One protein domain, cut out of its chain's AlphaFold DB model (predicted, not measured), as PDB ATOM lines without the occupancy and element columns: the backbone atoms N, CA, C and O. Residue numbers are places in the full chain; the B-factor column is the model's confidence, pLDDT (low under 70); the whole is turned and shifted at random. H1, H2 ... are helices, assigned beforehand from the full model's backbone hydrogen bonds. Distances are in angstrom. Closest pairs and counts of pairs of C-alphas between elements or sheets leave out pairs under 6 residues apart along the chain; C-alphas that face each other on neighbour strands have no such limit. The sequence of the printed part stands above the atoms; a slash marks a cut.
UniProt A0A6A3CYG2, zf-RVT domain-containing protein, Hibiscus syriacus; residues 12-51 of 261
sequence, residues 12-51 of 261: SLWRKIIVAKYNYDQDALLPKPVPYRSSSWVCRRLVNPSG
ATOM      1  N   SER A  12      22.466  16.037 -27.933       84.50
ATOM      2  CA  SER A  12      22.517  14.881 -27.041       84.50
ATOM      3  C   SER A  12      23.948  14.342 -26.868       84.50
ATOM      4  O   SER A  12      24.687  14.135 -27.830       84.50
ATOM      5  N   LEU A  13      24.341  14.105 -25.608       82.94
ATOM      6  CA  LEU A  13      25.692  13.687 -25.204       82.94
ATOM      7  C   LEU A  13      26.183  12.449 -25.974       82.94
ATOM      8  O   LEU A  13      27.329  12.395 -26.410       82.94
ATOM      9  N   TRP A  14      25.296  11.477 -26.200       88.25
ATOM     10  CA  TRP A  14      25.626  10.247 -26.919       88.25
ATOM     11  C   TRP A  14      26.047  10.505 -28.374       88.25
ATOM     12  O   TRP A  14      26.946   9.828 -28.867       88.25
ATOM     13  N   ARG A  15      25.485  11.520 -29.051       88.88
ATOM     14  CA  ARG A  15      25.914  11.901 -30.408       88.88
ATOM     15  C   ARG A  15      27.327  12.443 -30.405       88.88
ATOM     16  O   ARG A  15      28.115  12.055 -31.255       88.88
ATOM     17  N   LYS A  16      27.655  13.302 -29.435       93.00
ATOM     18  CA  LYS A  16      29.005  13.869 -29.290       93.00
ATOM     19  C   LYS A  16      30.036  12.760 -29.067       93.00
ATOM     20  O   LYS A  16      31.096  12.796 -29.679       93.00
ATOM     21  N   ILE A  17      29.679  11.733 -28.291       90.44
ATOM     22  CA  ILE A  17      30.520  10.548 -28.069       90.44
ATOM     23  C   ILE A  17      30.722   9.746 -29.367       90.44
ATOM     24  O   ILE A  17      31.854   9.398 -29.684       90.44
ATOM     25  N   ILE A  18      29.666   9.475 -30.143       84.12
ATOM     26  CA  ILE A  18      29.777   8.715 -31.406       84.12
ATOM     27  C   ILE A  18      30.566   9.500 -32.463       84.12
ATOM     28  O   ILE A  18      31.443   8.940 -33.115       84.12
ATOM     29  N   VAL A  19      30.294  10.796 -32.609       93.81
ATOM     30  CA  VAL A  19      31.008  11.683 -33.542       93.81
ATOM     31  C   VAL A  19      32.491  11.741 -33.200       93.81
ATOM     32  O   VAL A  19      33.316  11.552 -34.083       93.81
ATOM     33  N   ALA A  20      32.837  11.921 -31.922       91.38
ATOM     34  CA  ALA A  20      34.230  11.947 -31.486       91.38
ATOM     35  C   ALA A  20      34.927  10.590 -31.677       91.38
ATOM     36  O   ALA A  20      36.081  10.548 -32.090       91.38
ATOM     37  N   LYS A  21      34.229   9.482 -31.403       92.19
ATOM     38  CA  LYS A  21      34.805   8.132 -31.476       92.19
ATOM     39  C   LYS A  21      35.044   7.649 -32.909       92.19
ATOM     40  O   LYS A  21      36.004   6.924 -33.142       92.19
ATOM     41  N   TYR A  22      34.173   8.016 -33.846       90.19
ATOM     42  CA  TYR A  22      34.182   7.466 -35.209       90.19
ATOM     43  C   TYR A  22      34.414   8.519 -36.301       90.19
ATOM     44  O   TYR A  22      34.398   8.184 -37.483       90.19
ATOM     45  N   ASN A  23      34.620   9.783 -35.921       91.62
ATOM     46  CA  ASN A  23      34.807  10.921 -36.823       91.62
ATOM     47  C   ASN A  23      33.689  11.065 -37.881       91.62
ATOM     48  O   ASN A  23      33.939  11.413 -39.034       91.62
ATOM     49  N   TYR A  24      32.443  10.757 -37.498       91.88
ATOM     50  CA  TYR A  24      31.278  10.907 -38.372       91.88
ATOM     51  C   TYR A  24      30.796  12.355 -38.433       91.88
ATOM     52  O   TYR A  24      30.772  13.055 -37.423       91.88
ATOM     53  N   ASP A  25      30.309  12.774 -39.601       88.31
ATOM     54  CA  ASP A  25      29.591  14.039 -39.745       88.31
ATOM     55  C   ASP A  25      28.333  14.038 -38.849       88.31
ATOM     56  O   ASP A  25      27.542  13.086 -38.859       88.31
ATOM     57  N   GLN A  26      28.148  15.097 -38.051       85.19
ATOM     58  CA  GLN A  26      27.055  15.209 -37.075       85.19
ATOM     59  C   GLN A  26      25.678  15.032 -37.725       85.19
ATOM     60  O   GLN A  26      24.766  14.465 -37.108       85.19
ATOM     61  N   ASP A  27      25.530  15.483 -38.969       83.19
ATOM     62  CA  ASP A  27      24.273  15.406 -39.709       83.19
ATOM     63  C   ASP A  27      24.068  14.048 -40.417       83.19
ATOM     64  O   ASP A  27      22.951  13.754 -40.851       83.19
ATOM     65  N   ALA A  28      25.085  13.177 -40.479       81.31
ATOM     66  CA  ALA A  28      24.981  11.840 -41.078       81.31
ATOM     67  C   ALA A  28      24.374  10.786 -40.132       81.31
ATOM     68  O   ALA A  28      23.879   9.756 -40.588       81.31
ATOM     69  N   LEU A  29      24.367  11.043 -38.818       81.12
ATOM     70  CA  LEU A  29      23.853  10.102 -37.812       81.12
ATOM     71  C   LEU A  29      22.322  10.016 -37.761       81.12
ATOM     72  O   LEU A  29      21.780   9.108 -37.130       81.12
ATOM     73  N   LEU A  30      21.611  10.960 -38.383       78.81
ATOM     74  CA  LEU A  30      20.161  10.883 -38.512       78.81
ATOM     75  C   LEU A  30      19.764  10.538 -39.938       78.81
ATOM     76  O   LEU A  30      20.201  11.218 -40.868       78.81
ATOM     77  N   PRO A  31      18.856   9.566 -40.135       65.38
ATOM     78  CA  PRO A  31      18.216   9.432 -41.428       65.38
ATOM     79  C   PRO A  31      17.525  10.760 -41.760       65.38
ATOM     80  O   PRO A  31      16.787  11.314 -40.937       65.38
ATOM     81  N   LYS A  32      17.767  11.276 -42.972       74.88
ATOM     82  CA  LYS A  32      17.057  12.458 -43.478       74.88
ATOM     83  C   LYS A  32      15.553  12.220 -43.297       74.88
ATOM     84  O   LYS A  32      15.085  11.127 -43.629       74.88
ATOM     85  N   PRO A  33      14.793  13.191 -42.761       67.19
ATOM     86  CA  PRO A  33      13.379  12.995 -42.478       67.19
ATOM     87  C   PRO A  33      12.657  12.554 -43.752       67.19
ATOM     88  O   PRO A  33      12.579  13.299 -44.729       67.19
ATOM     89  N   VAL A  34      12.158  11.317 -43.751       67.00
ATOM     90  CA  VAL A  34      11.449  10.758 -44.901       67.00
ATOM     91  C   VAL A  34      10.059  11.403 -44.953       67.00
ATOM     92  O   VAL A  34       9.340  11.371 -43.948       67.00
ATOM     93  N   PRO A  35       9.647  12.003 -46.084       73.94
ATOM     94  CA  PRO A  35       8.337  12.630 -46.187       73.94
ATOM     95  C   PRO A  35       7.218  11.607 -45.941       73.94
ATOM     96  O   PRO A  35       7.084  10.605 -46.639       73.94
ATOM     97  N   TYR A  36       6.376  11.892 -44.943       64.31
ATOM     98  CA  TYR A  36       5.382  10.964 -44.376       64.31
ATOM     99  C   TYR A  36       4.373  10.399 -45.393       64.31
ATOM    100  O   TYR A  36       3.763   9.358 -45.157       64.31
ATOM    101  N   ARG A  37       4.172  11.097 -46.518       57.19
ATOM    102  CA  ARG A  37       3.200  10.725 -47.557       57.19
ATOM    103  C   ARG A  37       3.726   9.714 -48.579       57.19
ATOM    104  O   ARG A  37       2.903   9.140 -49.281       57.19
ATOM    105  N   SER A  38       5.036   9.467 -48.655       60.03
ATOM    106  CA  SER A  38       5.629   8.561 -49.657       60.03
ATOM    107  C   SER A  38       6.260   7.295 -49.071       60.03
ATOM    108  O   SER A  38       6.765   6.461 -49.817       60.03
ATOM    109  N   SER A  39       6.232   7.111 -47.748       70.94
ATOM    110  CA  SER A  39       6.841   5.945 -47.095       70.94
ATOM    111  C   SER A  39       5.829   4.822 -46.861       70.94
ATOM    112  O   SER A  39       4.704   5.051 -46.401       70.94
ATOM    113  N   SER A  40       6.252   3.576 -47.090       66.56
ATOM    114  CA  SER A  40       5.448   2.402 -46.741       66.56
ATOM    115  C   SER A  40       5.160   2.362 -45.228       66.56
ATOM    116  O   SER A  40       5.900   2.909 -44.403       66.56
ATOM    117  N   TRP A  41       4.056   1.722 -44.830       61.25
ATOM    118  CA  TRP A  41       3.721   1.512 -43.412       61.25
ATOM    119  C   TRP A  41       4.837   0.778 -42.644       61.25
ATOM    120  O   TRP A  41       5.077   1.085 -41.477       61.25
ATOM    121  N   VAL A  42       5.574  -0.112 -43.318       53.06
ATOM    122  CA  VAL A  42       6.718  -0.844 -42.753       53.06
ATOM    123  C   VAL A  42       7.870   0.106 -42.412       53.06
ATOM    124  O   VAL A  42       8.363   0.081 -41.286       53.06
ATOM    125  N   CYS A  43       8.241   1.015 -43.320       49.62
ATOM    126  CA  CYS A  43       9.306   1.995 -43.076       49.62
ATOM    127  C   CYS A  43       8.973   2.935 -41.907       49.62
ATOM    128  O   CYS A  43       9.845   3.272 -41.111       49.62
ATOM    129  N   ARG A  44       7.696   3.298 -41.736       67.25
ATOM    130  CA  ARG A  44       7.250   4.112 -40.591       67.25
ATOM    131  C   ARG A  44       7.412   3.395 -39.246       67.25
ATOM    132  O   ARG A  44       7.611   4.059 -38.235       67.25
ATOM    133  N   ARG A  45       7.341   2.062 -39.234       48.56
ATOM    134  CA  ARG A  45       7.446   1.230 -38.024       48.56
ATOM    135  C   ARG A  45       8.893   1.006 -37.581       48.56
ATOM    136  O   ARG A  45       9.134   0.864 -36.389       48.56
ATOM    137  N   LEU A  46       9.832   1.008 -38.527       41.94
ATOM    138  CA  LEU A  46      11.265   0.848 -38.263       41.94
ATOM    139  C   LEU A  46      11.922   2.139 -37.757       41.94
ATOM    140  O   LEU A  46      12.767   2.090 -36.873       41.94
ATOM    141  N   VAL A  47      11.519   3.295 -38.291       45.75
ATOM    142  CA  VAL A  47      12.180   4.586 -38.011       45.75
ATOM    143  C   VAL A  47      11.744   5.205 -36.671       45.75
ATOM    144  O   VAL A  47      12.372   6.143 -36.196       45.75
ATOM    145  N   ASN A  48      10.685   4.697 -36.028       44.78
ATOM    146  CA  ASN A  48      10.212   5.241 -34.752       44.78
ATOM    147  C   ASN A  48       9.679   4.147 -33.796       44.78
ATOM    148  O   ASN A  48       8.468   4.057 -33.576       44.78
ATOM    149  N   PRO A  49      10.557   3.301 -33.218       40.12
ATOM    150  CA  PRO A  49      10.164   2.250 -32.269       40.12
ATOM    151  C   PRO A  49       9.722   2.786 -30.890       40.12
ATOM    152  O   PRO A  49       9.290   2.017 -30.039       40.12
ATOM    153  N   SER A  50       9.774   4.101 -30.675       40.41
ATOM    154  CA  SER A  50       9.572   4.810 -29.399       40.41
ATOM    155  C   SER A  50       8.131   4.822 -28.853       40.41
ATOM    156  O   SER A  50       7.855   5.481 -27.851       40.41
ATOM    157  N   GLY A  51       7.179   4.149 -29.504       43.28
ATOM    158  CA  GLY A  51       5.812   4.023 -28.993       43.28
ATOM    159  C   GLY A  51       5.747   2.985 -27.871       43.28
ATOM    160  O   GLY A  51       6.224   1.871 -28.056       43.28
TER     161      GLY A  51
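AT A GLANCE: This is residues 12 to 51 of the 261 residues of the protein "zf-RVT domain-containing protein" of Hibiscus syriacus (UniProt A0A6A3CYG2). Two short helices, H1 and H2, sit at the two ends of an elongated shape, joined by a long drawn-out link with no named element, residues 23 to 40. The helices have no contact with each other, and residues 37 to 42 stand free. The printed part has 40 residues with two named helices, H1 then H2, and no named strand; the class is all helix, with under half of the residues in named elements. It is only just loose, close to extended, with a radius of gyration of the C-alphas of 13.2 A and spans of 34 by 20 by 13 A.

IN THESE COORDINATES: H1, residues 13 to 22, begins at C-alpha 13 at (25.692, 13.687, -25.204) and is 14.5 A long from first to last C-alpha. H2, residues 41 to 46, is 9.2 A long and ends at C-alpha 46 at (11.265, 0.848, -38.263).

HOW THE PARTS SIT: H1 and H2 are apart, with no C-alpha of the one within 8 A of the other. In both, every O i to N i+4 pair is within hydrogen-bond range.

THE WHOLE: The two C-alphas farthest apart, those of Lys 21 and Arg 37, are 35.6 A apart. The printed part has no cut, and the link from H1 to H2, 18 residues, is long. The mean pLDDT of the printed part is 71.6; residues 31, 33 to 34, 36 to 38 and 40 to 51 are under 70.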